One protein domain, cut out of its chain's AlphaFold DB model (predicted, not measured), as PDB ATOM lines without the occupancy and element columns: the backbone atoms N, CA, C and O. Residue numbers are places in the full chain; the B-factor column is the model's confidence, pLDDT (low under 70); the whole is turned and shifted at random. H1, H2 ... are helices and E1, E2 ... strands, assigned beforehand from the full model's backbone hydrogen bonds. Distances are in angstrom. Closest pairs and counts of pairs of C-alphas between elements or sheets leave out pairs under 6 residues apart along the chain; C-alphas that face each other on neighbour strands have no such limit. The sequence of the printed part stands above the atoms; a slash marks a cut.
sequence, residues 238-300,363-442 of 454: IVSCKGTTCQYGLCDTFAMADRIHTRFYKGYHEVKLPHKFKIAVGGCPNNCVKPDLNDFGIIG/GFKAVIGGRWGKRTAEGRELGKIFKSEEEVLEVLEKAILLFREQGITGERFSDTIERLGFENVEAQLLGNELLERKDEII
ATOM      1  N   ILE A 238     -38.733 -10.771  -2.793       94.88
ATOM      2  CA  ILE A 238     -38.562  -9.638  -3.711       94.88
ATOM      3  C   ILE A 238     -38.613 -10.120  -5.159       94.88
ATOM      4  O   ILE A 238     -38.082 -11.181  -5.470       94.88
ATOM      5  N   VAL A 239     -39.259  -9.341  -6.032       94.94
ATOM      6  CA  VAL A 239     -39.282  -9.603  -7.477       94.94
ATOM      7  C   VAL A 239     -38.532  -8.501  -8.215       94.94
ATOM      8  O   VAL A 239     -38.605  -7.334  -7.837       94.94
ATOM      9  N   SER A 240     -37.810  -8.849  -9.270       95.69
ATOM     10  CA  SER A 240     -37.075  -7.899 -10.092       95.69
ATOM     11  C   SER A 240     -37.021  -8.334 -11.551       95.69
ATOM     12  O   SER A 240     -37.198  -9.516 -11.858       95.69
ATOM     13  N   CYS A 241     -36.816  -7.389 -12.469       94.94
ATOM     14  CA  CYS A 241     -36.629  -7.742 -13.875       94.94
ATOM     15  C   CYS A 241     -35.212  -8.285 -14.129       94.94
ATOM     16  O   CYS A 241     -34.429  -8.504 -13.210       94.94
ATOM     17  N   LYS A 242     -34.865  -8.508 -15.400       91.25
ATOM     18  CA  LYS A 242     -33.555  -9.048 -15.794       91.25
ATOM     19  C   LYS A 242     -32.387  -8.043 -15.696       91.25
ATOM     20  O   LYS A 242     -31.254  -8.408 -16.012       91.25
ATOM     21  N   GLY A 243     -32.665  -6.799 -15.292       87.38
ATOM     22  CA  GLY A 243     -31.671  -5.769 -14.973       87.38
ATOM     23  C   GLY A 243     -30.626  -5.559 -16.063       87.38
ATOM     24  O   GLY A 243     -30.972  -5.302 -17.215       87.38
ATOM     25  N   THR A 244     -29.359  -5.727 -15.691       86.94
ATOM     26  CA  THR A 244     -28.154  -5.519 -16.515       86.94
ATOM     27  C   THR A 244     -28.010  -6.474 -17.700       86.94
ATOM     28  O   THR A 244     -27.286  -6.168 -18.639       86.94
ATOM     29  N   THR A 245     -28.729  -7.602 -17.730       90.62
ATOM     30  CA  THR A 245     -28.777  -8.462 -18.934       90.62
ATOM     31  C   THR A 245     -29.724  -7.908 -20.007       90.62
ATOM     32  O   THR A 245     -29.755  -8.387 -21.141       90.62
ATOM     33  N   CYS A 246     -30.538  -6.904 -19.665       93.94
ATOM     34  CA  CYS A 246     -31.338  -6.152 -20.619       93.94
ATOM     35  C   CYS A 246     -30.505  -5.028 -21.231       93.94
ATOM     36  O   CYS A 246     -29.928  -4.229 -20.504       93.94
ATOM     37  N   GLN A 247     -30.590  -4.855 -22.551       92.56
ATOM     38  CA  GLN A 247     -30.027  -3.689 -23.248       92.56
ATOM     39  C   GLN A 247     -30.589  -2.331 -22.769       92.56
ATOM     40  O   GLN A 247     -30.025  -1.295 -23.090       92.56
ATOM     41  N   TYR A 248     -31.705  -2.334 -22.030       93.38
ATOM     42  CA  TYR A 248     -32.345  -1.137 -21.466       93.38
ATOM     43  C   TYR A 248     -32.179  -1.018 -19.945       93.38
ATOM     44  O   TYR A 248     -32.814  -0.165 -19.335       93.38
ATOM     45  N   GLY A 249     -31.436  -1.920 -19.297       94.50
ATOM     46  CA  GLY A 249     -31.276  -1.894 -17.844       94.50
ATOM     47  C   GLY A 249     -30.444  -0.695 -17.395       94.50
ATOM     48  O   GLY A 249     -29.289  -0.579 -17.786       94.50
ATOM     49  N   LEU A 250     -31.016   0.164 -16.549       95.44
ATOM     50  CA  LEU A 250     -30.337   1.333 -15.974       95.44
ATOM     51  C   LEU A 250     -29.685   1.023 -14.616       95.44
ATOM     52  O   LEU A 250     -28.821   1.770 -14.163       95.44
ATOM     53  N   CYS A 251     -30.061  -0.091 -13.978       94.69
ATOM     54  CA  CYS A 251     -29.472  -0.566 -12.728       94.69
ATOM     55  C   CYS A 251     -29.417  -2.103 -12.651       94.69
ATOM     56  O   CYS A 251     -30.131  -2.814 -13.372       94.69
ATOM     57  N   ASP A 252     -28.573  -2.624 -11.752       95.44
ATOM     58  CA  ASP A 252     -28.530  -4.053 -11.431       95.44
ATOM     59  C   ASP A 252     -29.673  -4.424 -10.485       95.44
ATOM     60  O   ASP A 252     -29.586  -4.341  -9.258       95.44
ATOM     61  N   THR A 253     -30.783  -4.836 -11.086       96.12
ATOM     62  CA  THR A 253     -31.987  -5.197 -10.345       96.12
ATOM     63  C   THR A 253     -31.830  -6.474  -9.531       96.12
ATOM     64  O   THR A 253     -32.486  -6.595  -8.500       96.12
ATOM     65  N   PHE A 254     -30.967  -7.410  -9.947       94.50
ATOM     66  CA  PHE A 254     -30.733  -8.639  -9.190       94.50
ATOM     67  C   PHE A 254     -29.928  -8.349  -7.925       94.50
ATOM     68  O   PHE A 254     -30.328  -8.804  -6.855       94.50
ATOM     69  N   ALA A 255     -28.849  -7.568  -8.030       94.56
ATOM     70  CA  ALA A 255     -28.050  -7.163  -6.874       94.56
ATOM     71  C   ALA A 255     -28.887  -6.352  -5.871       94.56
ATOM     72  O   ALA A 255     -28.887  -6.646  -4.676       94.56
ATOM     73  N   MET A 256     -29.676  -5.390  -6.362       96.50
ATOM     74  CA  MET A 256     -30.573  -4.604  -5.513       96.50
ATOM     75  C   MET A 256     -31.641  -5.484  -4.845       96.50
ATOM     76  O   MET A 256     -31.893  -5.363  -3.647       96.50
ATOM     77  N   ALA A 257     -32.263  -6.407  -5.587       95.94
ATOM     78  CA  ALA A 257     -33.256  -7.316  -5.023       95.94
ATOM     79  C   ALA A 257     -32.665  -8.234  -3.946       95.94
ATOM     80  O   ALA A 257     -33.345  -8.496  -2.955       95.94
ATOM     81  N   ASP A 258     -31.419  -8.685  -4.103       94.62
ATOM     82  CA  ASP A 258     -30.711  -9.501  -3.112       94.62
ATOM     83  C   ASP A 258     -30.380  -8.709  -1.835       94.62
ATOM     84  O   ASP A 258     -30.617  -9.182  -0.719       94.62
ATOM     85  N   ARG A 259     -29.949  -7.447  -1.980       96.62
ATOM     86  CA  ARG A 259     -29.756  -6.522  -0.849       96.62
ATOM     87  C   ARG A 259     -31.056  -6.281  -0.084       96.62
ATOM     88  O   ARG A 259     -31.082  -6.409   1.139       96.62
ATOM     89  N   ILE A 260     -32.148  -5.995  -0.795       97.44
ATOM     90  CA  ILE A 260     -33.486  -5.818  -0.206       97.44
ATOM     91  C   ILE A 260     -33.948  -7.110   0.475       97.44
ATOM     92  O   ILE A 260     -34.489  -7.073   1.581       97.44
ATOM     93  N   HIS A 261     -33.732  -8.261  -0.164       95.44
ATOM     94  CA  HIS A 261     -34.093  -9.560   0.388       95.44
ATOM     95  C   HIS A 261     -33.355  -9.819   1.706       95.44
ATOM     96  O   HIS A 261     -33.974 -10.166   2.711       95.44
ATOM     97  N   THR A 262     -32.048  -9.578   1.736       95.81
ATOM     98  CA  THR A 262     -31.227  -9.753   2.933       95.81
ATOM     99  C   THR A 262     -31.641  -8.787   4.044       95.81
ATOM    100  O   THR A 262     -31.909  -9.221   5.163       95.81
ATOM    101  N   ARG A 263     -31.778  -7.489   3.742       97.06
ATOM    102  CA  ARG A 263     -32.081  -6.456   4.746       97.06
ATOM    103  C   ARG A 263     -33.504  -6.555   5.297       97.06
ATOM    104  O   ARG A 263     -33.690  -6.474   6.504       97.06
ATOM    105  N   PHE A 264     -34.503  -6.757   4.438       96.88
ATOM    106  CA  PHE A 264     -35.911  -6.615   4.827       96.88
ATOM    107  C   PHE A 264     -36.698  -7.923   4.816       96.88
ATOM    108  O   PHE A 264     -37.574  -8.103   5.651       96.88
ATOM    109  N   TYR A 265     -36.428  -8.867   3.911       94.69
ATOM    110  CA  TYR A 265     -37.120 -10.162   3.980       94.69
ATOM    111  C   TYR A 265     -36.524 -11.060   5.076       94.69
ATOM    112  O   TYR A 265     -37.274 -11.637   5.866       94.69
ATOM    113  N   LYS A 266     -35.188 -11.154   5.144       94.38
ATOM    114  CA  LYS A 266     -34.475 -11.908   6.189       94.38
ATOM    115  C   LYS A 266     -34.283 -11.077   7.455       94.38
ATOM    116  O   LYS A 266     -34.682 -11.515   8.527       94.38
ATOM    117  N   GLY A 267     -33.743  -9.862   7.339       95.62
ATOM    118  CA  GLY A 267     -33.470  -9.019   8.507       95.62
ATOM    119  C   GLY A 267     -34.721  -8.643   9.303       95.62
ATOM    120  O   GLY A 267     -34.652  -8.556  10.524       95.62
ATOM    121  N   TYR A 268     -35.878  -8.464   8.648       95.00
ATOM    122  CA  TYR A 268     -37.153  -8.142   9.315       95.00
ATOM    123  C   TYR A 268     -38.106  -9.346   9.362       95.00
ATOM    124  O   TYR A 268     -39.326  -9.181   9.383       95.00
ATOM    125  N   HIS A 269     -37.581 -10.575   9.380       91.25
ATOM    126  CA  HIS A 269     -38.411 -11.784   9.325       91.25
ATOM    127  C   HIS A 269     -39.444 -11.875  10.462       91.25
ATOM    128  O   HIS A 269     -40.583 -12.290  10.228       91.25
ATOM    129  N   GLU A 270     -39.051 -11.449  11.667       91.25
ATOM    130  CA  GLU A 270     -39.889 -11.434  12.875       91.25
ATOM    131  C   GLU A 270     -40.799 -10.197  12.968       91.25
ATOM    132  O   GLU A 270     -41.692 -10.121  13.815       91.25
ATOM    133  N   VAL A 271     -40.620  -9.220  12.073       92.69
ATOM    134  CA  VAL A 271     -41.399  -7.981  12.074       92.69
ATOM    135  C   VAL A 271     -42.750  -8.228  11.409       92.69
ATOM    136  O   VAL A 271     -42.878  -8.343  10.187       92.69
ATOM    137  N   LYS A 272     -43.798  -8.287  12.233       93.06
ATOM    138  CA  LYS A 272     -45.180  -8.397  11.756       93.06
ATOM    139  C   LYS A 272     -45.665  -7.058  11.206       93.06
ATOM    140  O   LYS A 272     -45.545  -6.019  11.844       93.06
ATOM    141  N   LEU A 273     -46.265  -7.098  10.030       95.25
ATOM    142  CA  LEU A 273     -46.911  -5.955   9.397       95.25
ATOM    143  C   LEU A 273     -48.436  -6.108   9.495       95.25
ATOM    144  O   LEU A 273     -48.922  -7.228   9.698       95.25
ATOM    145  N   PRO A 274     -49.217  -5.029   9.314       94.81
ATOM    146  CA  PRO A 274     -50.675  -5.133   9.317       94.81
ATOM    147  C   PRO A 274     -51.194  -6.147   8.288       94.81
ATOM    148  O   PRO A 274     -52.140  -6.899   8.551       94.81
ATOM    149  N   HIS A 275     -50.521  -6.230   7.137       94.25
ATOM    150  CA  HIS A 275     -50.773  -7.199   6.075       94.25
ATOM    151  C   HIS A 275     -49.479  -7.488   5.275       94.25
ATOM    152  O   HIS A 275     -48.405  -6.985   5.585       94.25
ATOM    153  N   LYS A 276     -49.544  -8.343   4.244       94.06
ATOM    154  CA  LYS A 276     -48.436  -8.582   3.297       94.06
ATOM    155  C   LYS A 276     -47.927  -7.280   2.666       94.06
ATOM    156  O   LYS A 276     -48.752  -6.507   2.182       94.06
ATOM    157  N   PHE A 277     -46.606  -7.136   2.583       97.25
ATOM    158  CA  PHE A 277     -45.925  -6.013   1.934       97.25
ATOM    159  C   PHE A 277     -45.027  -6.537   0.811       97.25
ATOM    160  O   PHE A 277     -44.118  -7.338   1.041       97.25
ATOM    161  N   LYS A 278     -45.338  -6.178  -0.431       97.19
ATOM    162  CA  LYS A 278     -44.648  -6.637  -1.635       97.19
ATOM    163  C   LYS A 278     -43.751  -5.538  -2.176       97.19
ATOM    164  O   LYS A 278     -44.188  -4.405  -2.321       97.19
ATOM    165  N   ILE A 279     -42.539  -5.924  -2.553       97.94
ATOM    166  CA  ILE A 279     -41.548  -5.021  -3.137       97.94
ATOM    167  C   ILE A 279     -41.181  -5.519  -4.531       97.94
ATOM    168  O   ILE A 279     -41.064  -6.736  -4.736       97.94
ATOM    169  N   ALA A 280     -41.015  -4.605  -5.479       97.50
ATOM    170  CA  ALA A 280     -40.587  -4.926  -6.833       97.50
ATOM    171  C   ALA A 280     -39.550  -3.934  -7.364       97.50
ATOM    172  O   ALA A 280     -39.638  -2.734  -7.119       97.50
ATOM    173  N   VAL A 281     -38.576  -4.452  -8.113       97.94
ATOM    174  CA  VAL A 281     -37.438  -3.683  -8.626       97.94
ATOM    175  C   VAL A 281     -37.385  -3.759 -10.156       97.94
ATOM    176  O   VAL A 281     -37.093  -4.798 -10.752       97.94
ATOM    177  N   GLY A 282     -37.682  -2.642 -10.809       97.44
ATOM    178  CA  GLY A 282     -37.606  -2.448 -12.250       97.44
ATOM    179  C   GLY A 282     -36.319  -1.735 -12.657       97.44
ATOM    180  O   GLY A 282     -35.940  -0.722 -12.086       97.44
ATOM    181  N   GLY A 283     -35.655  -2.244 -13.692       96.94
ATOM    182  CA  GLY A 283     -34.393  -1.674 -14.168       96.94
ATOM    183  C   GLY A 283     -34.548  -0.429 -15.037       96.94
ATOM    184  O   GLY A 283     -33.550   0.211 -15.321       96.94
ATOM    185  N   CYS A 284     -35.757  -0.123 -15.510       96.19
ATOM    186  CA  CYS A 284     -36.059   1.040 -16.346       96.19
ATOM    187  C   CYS A 284     -37.582   1.282 -16.418       96.19
ATOM    188  O   CYS A 284     -38.356   0.383 -16.051       96.19
ATOM    189  N   PRO A 285     -38.025   2.419 -16.985       96.00
ATOM    190  CA  PRO A 285     -39.443   2.761 -17.149       96.00
ATOM    191  C   PRO A 285     -40.273   1.813 -18.034       96.00
ATOM    192  O   PRO A 285     -41.496   1.873 -17.999       96.00
ATOM    193  N   ASN A 286     -39.660   0.871 -18.772       95.12
ATOM    194  CA  ASN A 286     -40.409  -0.189 -19.482       95.12
ATOM    195  C   ASN A 286     -41.221  -1.083 -18.536       95.12
ATOM    196  O   ASN A 286     -42.134  -1.792 -18.964       95.12
ATOM    197  N   ASN A 287     -40.861  -1.083 -17.250       93.44
ATOM    198  CA  ASN A 287     -41.740  -1.572 -16.209       93.44
ATOM    199  C   ASN A 287     -42.124  -3.071 -16.366       93.44
ATOM    200  O   ASN A 287     -43.289  -3.468 -16.318       93.44
ATOM    201  N   CYS A 288     -41.143  -3.950 -16.610       94.81
ATOM    202  CA  CYS A 288     -41.407  -5.365 -16.926       94.81
ATOM    203  C   CYS A 288     -41.934  -6.201 -15.744       94.81
ATOM    204  O   CYS A 288     -42.592  -7.210 -15.972       94.81
ATOM    205  N   VAL A 289     -41.643  -5.803 -14.500       93.56
ATOM    206  CA  VAL A 289     -42.119  -6.487 -13.276       93.56
ATOM    207  C   VAL A 289     -43.171  -5.697 -12.505       93.56
ATOM    208  O   VAL A 289     -43.536  -6.089 -11.397       93.56
ATOM    209  N   LYS A 290     -43.668  -4.605 -13.095       95.88
ATOM    210  CA  LYS A 290     -44.760  -3.802 -12.545       95.88
ATOM    211  C   LYS A 290     -44.498  -3.297 -11.115       95.88
ATOM    212  O   LYS A 290     -45.269  -3.653 -10.217       95.88
ATOM    213  N   PRO A 291     -43.409  -2.536 -10.827       96.31
ATOM    214  CA  PRO A 291     -43.178  -1.986  -9.494       96.31
ATOM    215  C   PRO A 291     -44.347  -1.161  -8.944       96.31
ATOM    216  O   PRO A 291     -44.652  -1.276  -7.763       96.31
ATOM    217  N   ASP A 292     -45.067  -0.458  -9.812       95.56
ATOM    218  CA  ASP A 292     -46.318   0.271  -9.556       95.56
ATOM    219  C   ASP A 292     -47.500  -0.610  -9.109       95.56
ATOM    220  O   ASP A 292     -48.454  -0.107  -8.526       95.56
ATOM    221  N   LEU A 293     -47.446  -1.932  -9.313       95.69
ATOM    222  CA  LEU A 293     -48.463  -2.883  -8.833       95.69
ATOM    223  C   LEU A 293     -48.097  -3.547  -7.492       95.69
ATOM    224  O   LEU A 293     -48.777  -4.479  -7.038       95.69
ATOM    225  N   ASN A 294     -47.009  -3.103  -6.862       96.88
ATOM    226  CA  ASN A 294     -46.517  -3.606  -5.583       96.88
ATOM    227  C   ASN A 294     -46.601  -2.516  -4.505       96.88
ATOM    228  O   ASN A 294     -46.655  -1.332  -4.815       96.88
ATOM    229  N   ASP A 295     -46.614  -2.925  -3.230       98.19
ATOM    230  CA  ASP A 295     -46.760  -1.985  -2.113       98.19
ATOM    231  C   ASP A 295     -45.608  -0.951  -2.121       98.19
ATOM    232  O   ASP A 295     -45.841   0.222  -1.837       98.19
ATOM    233  N   PHE A 296     -44.407  -1.367  -2.544       98.75
ATOM    234  CA  PHE A 296     -43.289  -0.479  -2.863       98.75
ATOM    235  C   PHE A 296     -42.580  -0.907  -4.156       98.75
ATOM    236  O   PHE A 296     -42.221  -2.076  -4.339       98.75
ATOM    237  N   GLY A 297     -42.340   0.047  -5.045       98.38
ATOM    238  CA  GLY A 297     -41.669  -0.138  -6.319       98.38
ATOM    239  C   GLY A 297     -40.421   0.727  -6.437       98.38
ATOM    240  O   GLY A 297     -40.444   1.890  -6.054       98.38
ATOM    241  N   ILE A 298     -39.346   0.173  -6.997       98.62
ATOM    242  CA  ILE A 298     -38.132   0.916  -7.364       98.62
ATOM    243  C   ILE A 298     -37.943   0.806  -8.872       98.62
ATOM    244  O   ILE A 298     -37.995  -0.298  -9.411       98.62
ATOM    245  N   ILE A 299     -37.722   1.929  -9.550       98.25
ATOM    246  CA  ILE A 299     -37.510   1.992 -10.999       98.25
ATOM    247  C   ILE A 299     -36.201   2.735 -11.266       98.25
ATOM    248  O   ILE A 299     -36.045   3.866 -10.819       98.25
ATOM    249  N   GLY A 300     -35.259   2.115 -11.981       97.50
ATOM    250  CA  GLY A 300     -34.047   2.798 -12.447       97.50
ATOM    251  C   GLY A 300     -34.381   3.933 -13.419       97.50
ATOM    252  O   GLY A 300     -35.251   3.762 -14.273       97.50
ATOM    253  N   GLY A 363     -30.380   7.563 -11.355       96.00
ATOM    254  CA  GLY A 363     -31.033   7.442 -10.067       96.00
ATOM    255  C   GLY A 363     -32.145   6.414 -10.052       96.00
ATOM    256  O   GLY A 363     -32.226   5.517 -10.893       96.00
ATOM    257  N   PHE A 364     -33.014   6.571  -9.069       98.00
ATOM    258  CA  PHE A 364     -34.127   5.685  -8.803       98.00
ATOM    259  C   PHE A 364     -35.384   6.511  -8.561       98.00
ATOM    260  O   PHE A 364     -35.359   7.509  -7.842       98.00
ATOM    261  N   LYS A 365     -36.499   6.071  -9.135       97.75
ATOM    262  CA  LYS A 365     -37.837   6.533  -8.777       97.75
ATOM    263  C   LYS A 365     -38.469   5.509  -7.841       97.75
ATOM    264  O   LYS A 365     -38.414   4.310  -8.123       97.75
ATOM    265  N   ALA A 366     -39.061   5.982  -6.749       98.44
ATOM    266  CA  ALA A 366     -39.868   5.152  -5.864       98.44
ATOM    267  C   ALA A 366     -41.356   5.340  -6.170       98.44
ATOM    268  O   ALA A 366     -41.809   6.458  -6.418       98.44
ATOM    269  N   VAL A 367     -42.105   4.244  -6.120       98.31
ATOM    270  CA  VAL A 367     -43.559   4.204  -6.304       98.31
ATOM    271  C   VAL A 367     -44.166   3.489  -5.104       98.31
ATOM    272  O   VAL A 367     -43.649   2.450  -4.696       98.31
ATOM    273  N   ILE A 368     -45.240   4.016  -4.520       98.50
ATOM    274  CA  ILE A 368     -45.843   3.450  -3.305       98.50
ATOM    275  C   ILE A 368     -47.338   3.187  -3.463       98.50
ATOM    276  O   ILE A 368     -48.037   3.881  -4.197       98.50
ATOM    277  N   GLY A 369     -47.840   2.188  -2.736       97.25
ATOM    278  CA  GLY A 369     -49.278   1.930  -2.618       97.25
ATOM    279  C   GLY A 369     -49.891   1.079  -3.731       97.25
ATOM    280  O   GLY A 369     -51.110   0.939  -3.783       97.25
ATOM    281  N   GLY A 370     -49.078   0.450  -4.579       97.12
ATOM    282  CA  GLY A 370     -49.562  -0.453  -5.617       97.12
ATOM    283  C   GLY A 370     -50.172  -1.742  -5.058       97.12
ATOM    284  O   GLY A 370     -49.615  -2.407  -4.176       97.12
ATOM    285  N   ARG A 371     -51.320  -2.168  -5.595       93.25
ATOM    286  CA  ARG A 371     -51.859  -3.510  -5.332       93.25
ATOM    287  C   ARG A 371     -52.770  -4.034  -6.433       93.25
ATOM    288  O   ARG A 371     -53.562  -3.311  -7.025       93.25
ATOM    289  N   TRP A 372     -52.768  -5.359  -6.555       90.25
ATOM    290  CA  TRP A 372     -53.747  -6.126  -7.325       90.25
ATOM    291  C   TRP A 372     -54.395  -7.223  -6.461       90.25
ATOM    292  O   TRP A 372     -53.761  -7.747  -5.531       90.25
ATOM    293  N   GLY A 373     -55.653  -7.573  -6.748       86.25
ATOM    294  CA  GLY A 373     -56.433  -8.584  -6.019       86.25
ATOM    295  C   GLY A 373     -57.884  -8.154  -5.788       86.25
ATOM    296  O   GLY A 373     -58.478  -7.537  -6.662       86.25
ATOM    297  N   LYS A 374     -58.440  -8.449  -4.597       85.25
ATOM    298  CA  LYS A 374     -59.829  -8.108  -4.199       85.25
ATOM    299  C   LYS A 374     -60.180  -6.628  -4.426       85.25
ATOM    300  O   LYS A 374     -61.320  -6.302  -4.725       85.25
ATOM    301  N   ARG A 375     -59.192  -5.748  -4.254       90.62
ATOM    302  CA  ARG A 375     -59.224  -4.335  -4.636       90.62
ATOM    303  C   ARG A 375     -57.925  -4.007  -5.358       90.62
ATOM    304  O   ARG A 375     -56.869  -4.544  -4.999       90.62
ATOM    305  N   THR A 376     -58.011  -3.120  -6.336       94.56
ATOM    306  CA  THR A 376     -56.869  -2.591  -7.079       94.56
ATOM    307  C   THR A 376     -56.509  -1.204  -6.555       94.56
ATOM    308  O   THR A 376     -57.352  -0.504  -5.997       94.56
ATOM    309  N   ALA A 377     -55.236  -0.850  -6.652       96.06
ATOM    310  CA  ALA A 377     -54.748   0.515  -6.506       96.06
ATOM    311  C   ALA A 377     -53.482   0.624  -7.355       96.06
ATOM    312  O   ALA A 377     -52.627  -0.265  -7.292       96.06
ATOM    313  N   GLU A 378     -53.403   1.669  -8.164       95.50
ATOM    314  CA  GLU A 378     -52.199   2.003  -8.914       95.50
ATOM    315  C   GLU A 378     -51.231   2.731  -7.983       95.50
ATOM    316  O   GLU A 378     -51.636   3.607  -7.216       95.50
ATOM    317  N   GLY A 379     -49.968   2.312  -7.988       96.50
ATOM    318  CA  GLY A 379     -48.945   2.950  -7.179       96.50
ATOM    319  C   GLY A 379     -48.691   4.382  -7.644       96.50
ATOM    320  O   GLY A 379     -48.672   4.663  -8.838       96.50
ATOM    321  N   ARG A 380     -48.466   5.286  -6.691       98.00
ATOM    322  CA  ARG A 380     -48.170   6.698  -6.955       98.00
ATOM    323  C   ARG A 380     -46.676   6.959  -6.795       98.00
ATOM    324  O   ARG A 380     -46.056   6.476  -5.843       98.00
ATOM    325  N   GLU A 381     -46.102   7.692  -7.741       97.25
ATOM    326  CA  GLU A 381     -44.688   8.061  -7.733       97.25
ATOM    327  C   GLU A 381     -44.384   9.093  -6.649       97.25
ATOM    328  O   GLU A 381     -45.139  10.047  -6.478       97.25
ATOM    329  N   LEU A 382     -43.251   8.941  -5.961       97.69
ATOM    330  CA  LEU A 382     -42.709  10.023  -5.144       97.69
ATOM    331  C   LEU A 382     -42.112  11.114  -6.051       97.69
ATOM    332  O   LEU A 382     -41.476  10.827  -7.074       97.69
ATOM    333  N   GLY A 383     -42.248  12.375  -5.650       94.25
ATOM    334  CA  GLY A 383     -41.776  13.549  -6.385       94.25
ATOM    335  C   GLY A 383     -40.252  13.637  -6.513       94.25
ATOM    336  O   GLY A 383     -39.743  14.369  -7.354       94.25
ATOM    337  N   LYS A 384     -39.497  12.853  -5.734       94.69
ATOM    338  CA  LYS A 384     -38.028  12.865  -5.718       94.69
ATOM    339  C   LYS A 384     -37.413  11.763  -6.589       94.69
ATOM    340  O   LYS A 384     -37.893  10.630  -6.617       94.69
ATOM    341  N   ILE A 385     -36.313  12.090  -7.270       95.88
ATOM    342  CA  ILE A 385     -35.380  11.114  -7.852       95.88
ATOM    343  C   ILE A 385     -34.237  10.895  -6.860       95.88
ATOM    344  O   ILE A 385     -33.559  11.843  -6.462       95.88
ATOM    345  N   PHE A 386     -34.031   9.645  -6.459       97.44
ATOM    346  CA  PHE A 386     -32.993   9.252  -5.508       97.44
ATOM    347  C   PHE A 386     -31.697   8.961  -6.258       97.44
ATOM    348  O   PHE A 386     -31.693   8.177  -7.207       97.44
ATOM    349  N   LYS A 387     -30.595   9.598  -5.861       95.81
ATOM    350  CA  LYS A 387     -29.326   9.565  -6.612       95.81
ATOM    351  C   LYS A 387     -28.459   8.360  -6.265       95.81
ATOM    352  O   LYS A 387     -27.516   8.048  -6.985       95.81
ATOM    353  N   SER A 388     -28.764   7.676  -5.164       96.31
ATOM    354  CA  SER A 388     -28.057   6.468  -4.749       96.31
ATOM    355  C   SER A 388     -29.023   5.354  -4.375       96.31
ATOM    356  O   SER A 388     -30.177   5.594  -4.021       96.31
ATOM    357  N   GLU A 389     -28.531   4.118  -4.445       96.06
ATOM    358  CA  GLU A 389     -29.312   2.955  -4.029       96.06
ATOM    359  C   GLU A 389     -29.636   3.024  -2.532       96.06
ATOM    360  O   GLU A 389     -30.762   2.752  -2.138       96.06
ATOM    361  N   GLU A 390     -28.686   3.443  -1.695       97.44
ATOM    362  CA  GLU A 390     -28.910   3.514  -0.247       97.44
ATOM    363  C   GLU A 390     -30.026   4.502   0.112       97.44
ATOM    364  O   GLU A 390     -30.898   4.180   0.912       97.44
ATOM    365  N   GLU A 391     -30.075   5.647  -0.566       97.50
ATOM    366  CA  GLU A 391     -31.109   6.660  -0.353       97.50
ATOM    367  C   GLU A 391     -32.527   6.120  -0.626       97.50
ATOM    368  O   GLU A 391     -33.450   6.363   0.150       97.50
ATOM    369  N   VAL A 392     -32.722   5.340  -1.699       98.31
ATOM    370  CA  VAL A 392     -34.035   4.725  -1.975       98.31
ATOM    371  C   VAL A 392     -34.335   3.551  -1.033       98.31
ATOM    372  O   VAL A 392     -35.499   3.308  -0.706       98.31
ATOM    373  N   LEU A 393     -33.310   2.842  -0.544       98.50
ATOM    374  CA  LEU A 393     -33.474   1.780   0.455       98.50
ATOM    375  C   LEU A 393     -33.878   2.330   1.830       98.50
ATOM    376  O   LEU A 393     -34.695   1.707   2.506       98.50
ATOM    377  N   GLU A 394     -33.377   3.499   2.225       98.31
ATOM    378  CA  GLU A 394     -33.833   4.209   3.427       98.31
ATOM    379  C   GLU A 394     -35.313   4.594   3.324       98.31
ATOM    380  O   GLU A 394     -36.068   4.442   4.283       98.31
ATOM    381  N   VAL A 395     -35.764   5.044   2.150       98.69
ATOM    382  CA  VAL A 395     -37.183   5.352   1.899       98.69
ATOM    383  C   VAL A 395     -38.052   4.096   1.934       98.69
ATOM    384  O   VAL A 395     -39.138   4.117   2.514       98.69
ATOM    385  N   LEU A 396     -37.572   2.986   1.374       98.75
ATOM    386  CA  LEU A 396     -38.237   1.690   1.495       98.75
ATOM    387  C   LEU A 396     -38.364   1.257   2.963       98.75
ATOM    388  O   LEU A 396     -39.425   0.795   3.384       98.75
ATOM    389  N   GLU A 397     -37.307   1.423   3.754       98.69
ATOM    390  CA  GLU A 397     -37.338   1.112   5.179       98.69
ATOM    391  C   GLU A 397     -38.359   1.978   5.919       98.69
ATOM    392  O   GLU A 397     -39.197   1.445   6.647       98.69
ATOM    393  N   LYS A 398     -38.368   3.290   5.653       98.75
ATOM    394  CA  LYS A 398     -39.379   4.219   6.172       98.75
ATOM    395  C   LYS A 398     -40.796   3.793   5.795       98.75
ATOM    396  O   LYS A 398     -41.674   3.824   6.649       98.75
ATOM    397  N   ALA A 399     -41.028   3.308   4.576       98.75
ATOM    398  CA  ALA A 399     -42.341   2.807   4.163       98.75
ATOM    399  C   ALA A 399     -42.779   1.568   4.959       98.75
ATOM    400  O   ALA A 399     -43.944   1.462   5.346       98.75
ATOM    401  N   ILE A 400     -41.851   0.653   5.256       98.62
ATOM    402  CA  ILE A 400     -42.122  -0.516   6.103       98.62
ATOM    403  C   ILE A 400     -42.434  -0.081   7.544       98.62
ATOM    404  O   ILE A 400     -43.388  -0.589   8.137       98.62
ATOM    405  N   LEU A 401     -41.656   0.857   8.095       98.56
ATOM    406  CA  LEU A 401     -41.837   1.382   9.452       98.56
ATOM    407  C   LEU A 401     -43.164   2.139   9.593       98.56
ATOM    408  O   LEU A 401     -43.932   1.833  10.501       98.56
ATOM    409  N   LEU A 402     -43.489   3.028   8.650       98.56
ATOM    410  CA  LEU A 402     -44.770   3.736   8.604       98.56
ATOM    411  C   LEU A 402     -45.935   2.753   8.529       98.56
ATOM    412  O   LEU A 402     -46.904   2.879   9.274       98.56
ATOM    413  N   PHE A 403     -45.843   1.740   7.659       98.19
ATOM    414  CA  PHE A 403     -46.901   0.742   7.542       98.19
ATOM    415  C   PHE A 403     -47.085  -0.048   8.840       98.19
ATOM    416  O   PHE A 403     -48.216  -0.330   9.226       98.19
ATOM    417  N   ARG A 404     -45.992  -0.393   9.524       96.75
ATOM    418  CA  ARG A 404     -46.035  -1.080  10.817       96.75
ATOM    419  C   ARG A 404     -46.611  -0.218  11.937       96.75
ATOM    420  O   ARG A 404     -47.333  -0.741  12.772       96.75
ATOM    421  N   GLU A 405     -46.248   1.053  11.995       97.44
ATOM    422  CA  GLU A 405     -46.657   1.947  13.076       97.44
ATOM    423  C   GLU A 405     -48.103   2.422  12.900       97.44
ATOM    424  O   GLU A 405     -48.896   2.397  13.839       97.44
ATOM    425  N   GLN A 406     -48.446   2.860  11.689       97.62
ATOM    426  CA  GLN A 406     -49.664   3.628  11.429       97.62
ATOM    427  C   GLN A 406     -50.719   2.828  10.662       97.62
ATOM    428  O   GLN A 406     -51.841   3.310  10.482       97.62
ATOM    429  N   GLY A 407     -50.387   1.624  10.189       96.75
ATOM    430  CA  GLY A 407     -51.331   0.727   9.529       96.75
ATOM    431  C   GLY A 407     -52.258   0.020  10.519       96.75
ATOM    432  O   GLY A 407     -51.879  -0.330  11.633       96.75
ATOM    433  N   ILE A 408     -53.498  -0.237  10.108       95.44
ATOM    434  CA  ILE A 408     -54.480  -0.973  10.917       95.44
ATOM    435  C   ILE A 408     -54.383  -2.467  10.587       95.44
ATOM    436  O   ILE A 408     -54.296  -2.843   9.425       95.44
ATOM    437  N   THR A 409     -54.407  -3.367  11.578       94.44
ATOM    438  CA  THR A 409     -54.324  -4.824  11.328       94.44
ATOM    439  C   THR A 409     -55.332  -5.281  10.260       94.44
ATOM    440  O   THR A 409     -56.533  -5.088  10.422       94.44
ATOM    441  N   GLY A 410     -54.847  -5.921   9.187       91.38
ATOM    442  CA  GLY A 410     -55.652  -6.343   8.029       91.38
ATOM    443  C   GLY A 410     -55.676  -5.346   6.862       91.38
ATOM    444  O   GLY A 410     -55.997  -5.735   5.739       91.38
ATOM    445  N   GLU A 411     -55.277  -4.098   7.092       93.75
ATOM    446  CA  GLU A 411     -55.170  -3.036   6.090       93.75
ATOM    447  C   GLU A 411     -54.000  -3.296   5.126       93.75
ATOM    448  O   GLU A 411     -52.928  -3.753   5.534       93.75
ATOM    449  N   ARG A 412     -54.178  -3.028   3.824       95.81
ATOM    450  CA  ARG A 412     -53.060  -3.005   2.863       95.81
ATOM    451  C   ARG A 412     -52.373  -1.649   2.911       95.81
ATOM    452  O   ARG A 412     -53.031  -0.650   3.154       95.81
ATOM    453  N   PHE A 413     -51.097  -1.601   2.541       97.62
ATOM    454  CA  PHE A 413     -50.349  -0.343   2.529       97.62
ATOM    455  C   PHE A 413     -51.018   0.748   1.677       97.62
ATOM    456  O   PHE A 413     -51.065   1.900   2.082       97.62
ATOM    457  N   SER A 414     -51.642   0.371   0.556       97.50
ATOM    458  CA  SER A 414     -52.468   1.275  -0.255       97.50
ATOM    459  C   SER A 414     -53.617   1.931   0.524       97.50
ATOM    460  O   SER A 414     -53.899   3.103   0.331       97.50
ATOM    461  N   ASP A 415     -54.299   1.171   1.390       96.94
ATOM    462  CA  ASP A 415     -55.417   1.682   2.193       96.94
ATOM    463  C   ASP A 415     -54.890   2.574   3.332       96.94
ATOM    464  O   ASP A 415     -55.488   3.603   3.630       96.94
ATOM    465  N   THR A 416     -53.733   2.222   3.912       98.00
ATOM    466  CA  THR A 416     -53.023   3.070   4.879       98.00
ATOM    467  C   THR A 416     -52.665   4.424   4.256       98.00
ATOM    468  O   THR A 416     -52.919   5.454   4.871       98.00
ATOM    469  N   ILE A 417     -52.139   4.434   3.025       98.44
ATOM    470  CA  ILE A 417     -51.817   5.667   2.289       98.44
ATOM    471  C   ILE A 417     -53.071   6.500   2.034       98.44
ATOM    472  O   ILE A 417     -53.074   7.691   2.329       98.44
ATOM    473  N   GLU A 418     -54.140   5.882   1.531       97.69
ATOM    474  CA  GLU A 418     -55.398   6.578   1.242       97.69
ATOM    475  C   GLU A 418     -55.977   7.244   2.497       97.69
ATOM    476  O   GLU A 418     -56.375   8.405   2.475       97.69
ATOM    477  N   ARG A 419     -55.970   6.530   3.628       98.25
ATOM    478  CA  ARG A 419     -56.479   7.039   4.906       98.25
ATOM    479  C   ARG A 419     -55.624   8.166   5.485       98.25
ATOM    480  O   ARG A 419     -56.172   9.072   6.106       98.25
ATOM    481  N   LEU A 420     -54.301   8.076   5.359       98.31
ATOM    482  CA  LEU A 420     -53.371   9.075   5.893       98.31
ATOM    483  C   LEU A 420     -53.190  10.286   4.966       98.31
ATOM    484  O   LEU A 420     -52.694  11.313   5.430       98.31
ATOM    485  N   GLY A 421     -53.582  10.169   3.695       98.25
ATOM    486  CA  GLY A 421     -53.299  11.135   2.636       98.25
ATOM    487  C   GLY A 421     -51.899  10.934   2.054       98.25
ATOM    488  O   GLY A 421     -50.912  10.831   2.786       98.25
ATOM    489  N   PHE A 422     -51.792  10.890   0.726       98.25
ATOM    490  CA  PHE A 422     -50.522  10.611   0.052       98.25
ATOM    491  C   PHE A 422     -49.462  11.671   0.332       98.25
ATOM    492  O   PHE A 422     -48.323  11.318   0.604       98.25
ATOM    493  N   GLU A 423     -49.834  12.947   0.313       98.06
ATOM    494  CA  GLU A 423     -48.913  14.069   0.500       98.06
ATOM    495  C   GLU A 423     -48.311  14.044   1.917       98.06
ATOM    496  O   GLU A 423     -47.126  14.313   2.110       98.06
ATOM    497  N   ASN A 424     -49.108  13.636   2.909       98.31
ATOM    498  CA  ASN A 424     -48.649  13.415   4.278       98.31
ATOM    499  C   ASN A 424     -47.703  12.206   4.373       98.31
ATOM    500  O   ASN A 424     -46.648  12.295   4.999       98.31
ATOM    501  N   VAL A 425     -48.045  11.082   3.734       98.56
ATOM    502  CA  VAL A 425     -47.162   9.906   3.706       98.56
ATOM    503  C   VAL A 425     -45.845  10.233   3.010       98.56
ATOM    504  O   VAL A 425     -44.785   9.933   3.549       98.56
ATOM    505  N   GLU A 426     -45.885  10.881   1.849       98.50
ATOM    506  CA  GLU A 426     -44.694  11.301   1.115       98.50
ATOM    507  C   GLU A 426     -43.792  12.192   1.975       98.50
ATOM    508  O   GLU A 426     -42.592  11.926   2.068       98.50
ATOM    509  N   ALA A 427     -44.354  13.184   2.674       98.38
ATOM    510  CA  ALA A 427     -43.588  14.036   3.579       98.38
ATOM    511  C   ALA A 427     -42.872  13.228   4.678       98.38
ATOM    512  O   ALA A 427     -41.685  13.446   4.930       98.38
ATOM    513  N   GLN A 428     -43.547  12.245   5.286       98.44
ATOM    514  CA  GLN A 428     -42.941  11.367   6.294       98.44
ATOM    515  C   GLN A 428     -41.838  10.471   5.709       98.44
ATOM    516  O   GLN A 428     -40.797  10.281   6.336       98.44
ATOM    517  N   LEU A 429     -42.035   9.943   4.497       98.25
ATOM    518  CA  LEU A 429     -41.045   9.105   3.817       98.25
ATOM    519  C   LEU A 429     -39.812   9.891   3.360       98.25
ATOM    520  O   LEU A 429     -38.713   9.335   3.314       98.25
ATOM    521  N   LEU A 430     -39.969  11.172   3.024       97.56
ATOM    522  CA  LEU A 430     -38.859  12.060   2.672       97.56
ATOM    523  C   LEU A 430     -38.156  12.647   3.907       97.56
ATOM    524  O   LEU A 430     -36.983  13.004   3.807       97.56
ATOM    525  N   GLY A 431     -38.826  12.687   5.061       96.88
ATOM    526  CA  GLY A 431     -38.236  13.016   6.360       96.88
ATOM    527  C   GLY A 431     -37.418  11.873   6.978       96.88
ATOM    528  O   GLY A 431     -37.274  10.796   6.397       96.88
ATOM    529  N   ASN A 432     -36.876  12.105   8.179       96.06
ATOM    530  CA  ASN A 432     -36.022  11.141   8.894       96.06
ATOM    531  C   ASN A 432     -36.625  10.584  10.193       96.06
ATOM    532  O   ASN A 432     -36.101   9.602  10.714       96.06
ATOM    533  N   GLU A 433     -37.741  11.136  10.677       97.00
ATOM    534  CA  GLU A 433     -38.335  10.788  11.981       97.00
ATOM    535  C   GLU A 433     -38.584   9.276  12.151       97.00
ATOM    536  O   GLU A 433     -38.275   8.692  13.189       97.00
ATOM    537  N   LEU A 434     -39.075   8.607  11.102       97.56
ATOM    538  CA  LEU A 434     -39.328   7.161  11.119       97.56
ATOM    539  C   LEU A 434     -38.049   6.341  11.346       97.56
ATOM    540  O   LEU A 434     -38.096   5.325  12.034       97.56
ATOM    541  N   LEU A 435     -36.909   6.763  10.786       97.19
ATOM    542  CA  LEU A 435     -35.627   6.077  10.992       97.19
ATOM    543  C   LEU A 435     -35.058   6.356  12.382       97.19
ATOM    544  O   LEU A 435     -34.503   5.449  12.998       97.19
ATOM    545  N   GLU A 436     -35.232   7.571  12.902       97.50
ATOM    546  CA  GLU A 436     -34.825   7.930  14.268       97.50
ATOM    547  C   GLU A 436     -35.576   7.099  15.320       97.50
ATOM    548  O   GLU A 436     -35.013   6.738  16.351       97.50
ATOM    549  N   ARG A 437     -36.827   6.727  15.023       96.88
ATOM    550  CA  ARG A 437     -37.697   5.904  15.880       96.88
ATOM    551  C   ARG A 437     -37.755   4.434  15.452       96.88
ATOM    552  O   ARG A 437     -38.608   3.677  15.915       96.88
ATOM    553  N   LYS A 438     -36.836   3.992  14.589       96.88
ATOM    554  CA  LYS A 438     -36.813   2.635  14.022       96.88
ATOM    555  C   LYS A 438     -36.917   1.542  15.084       96.88
ATOM    556  O   LYS A 438     -37.764   0.658  14.968       96.88
ATOM    557  N   ASP A 439     -36.064   1.593  16.105       96.19
ATOM    558  CA  ASP A 439     -36.006   0.541  17.124       96.19
ATOM    559  C   ASP A 439     -37.274   0.517  17.986       96.19
ATOM    560  O   ASP A 439     -37.748  -0.557  18.358       96.19
ATOM    561  N   GLU A 440     -37.872   1.679  18.252       96.81
ATOM    562  CA  GLU A 440     -39.164   1.790  18.932       96.81
ATOM    563  C   GLU A 440     -40.269   1.111  18.105       96.81
ATOM    564  O   GLU A 440     -40.972   0.224  18.598       96.81
ATOM    565  N   ILE A 441     -40.370   1.459  16.817       96.50
ATOM    566  CA  ILE A 441     -41.390   0.937  15.897       96.50
ATOM    567  C   ILE A 441     -41.232  -0.576  15.703       96.50
ATOM    568  O   ILE A 441     -42.212  -1.326  15.748       96.50
ATOM    569  N   ILE A 442     -40.005  -1.065  15.498       94.44
ATOM    570  CA  ILE A 442     -39.736  -2.496  15.302       94.44
ATOM    571  C   ILE A 442     -40.118  -3.300  16.548       94.44
ATOM    572  O   ILE A 442     -40.750  -4.345  16.408       94.44
TER     573      ILE A 442
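What this domain is: This is residues 238 to 300 and 363 to 442 of the 454 residues of an uncharacterized protein of Clostridium sp. 7_3_54FAA (UniProt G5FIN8). A small twisted sheet of four strands has helices over one face: the long H2 runs over E3, with H1 beside it over the E1 edge and H4 over the E4 edge. H3 and H6 pack on the last part of H2, H3 on its residues 403 to 406 and H6 on its residues 401 to 405, while the short H5 packs on its residues 394 to 402. The printed part has 143 residues with six named helices and four named strands, in the order H1 E1 E2 E3 E4 H2 H3 H4 H5 H6; the sheet is mixed, in the order E1 E2 E3 E4, and the class is mixed, helices and strands. The whole is compact, with a radius of gyration of the C-alphas of 14.1 A, and spans 42 by 31 by 27 A.

How they stand to each other: E1, residues 279 to 282, and E2, residues 296 to 300, are parallel, with N 282 and O 298 2.7 A apart. E2 and E3, residues 363 to 368, are antiparallel, with N 297 and O 367 2.8 A apart. E3 and E4, residues 380 to 386, form an antiparallel hairpin, with N 364 and O 386 2.8 A apart. Residues 239 to 240 pair, parallel, with residues 280 to 281 of E1. H1, residues 253 to 266, H2, residues 389 to 406, and H4, residues 422 to 430, make two layers with the sheet, helices on one face of it. H1 lies over E1 at a height over the sheet of 9.7 A, H2 over E3 at 9.6 A and H4 over E4 at 8.5 A, each along the strands. H2 is the hub. With residues 395 to 399 it touches H4, opposite ways at a steep tilt of 54 degrees; the closest C-alphas, of Lys 398 and Leu 429, are 5.7 A apart. H2 only just touches H1, with 3 pairs of C-alphas within 8 A, the closest those of Ile 260 and Leu 393 at 7.6 A. It also only just touches H3, residues 413 to 420, with 3 pairs, the closest Phe 403 and Phe 413 at 6.2 A; H3 only grazes the sheet. H2 touches H5, residues 433 to 436, closest at C-alphas Lys 398 and Leu 434, 5.8 A, and H6, residues 438 to 442, closest at Glu 405 and Ile 441, 6.1 A. H5 and H6 are not on the sheet. Every O i to N i+4 pair is within hydrogen-bond range in H2, H3, H4 and H6, and 9 of 10 in H1; H5 is too short for such a pair.

Where its parts are: H1 begins at C-alpha 253 (-31.987, -5.197, -10.345) and is 18.0 A long. E1 measures 10.3 A, E2 13.7 A, E3 16.8 A and E4 15.5 A. H2, 25.6 A long, begins at C-alpha 389 (-29.312, 2.955, -4.029). H3 is 10.4 A, H4 12.0 A, H5 5.1 A and H6 6.0 A long, H6 ending at C-alpha 442 (-39.736, -2.496, 15.302).

The domain as a whole: The two C-alphas farthest apart, of Gln 247 and Glu 440, are 43.5 A apart. Residues 301 to 362 are not printed; C-alphas 300 and 363 are 6.0 A apart across the cut. The links H1 to E1, E1 to E2 and E3 to E4 are long. The mean pLDDT of the printed part is 96.0, and no printed residue is under 70.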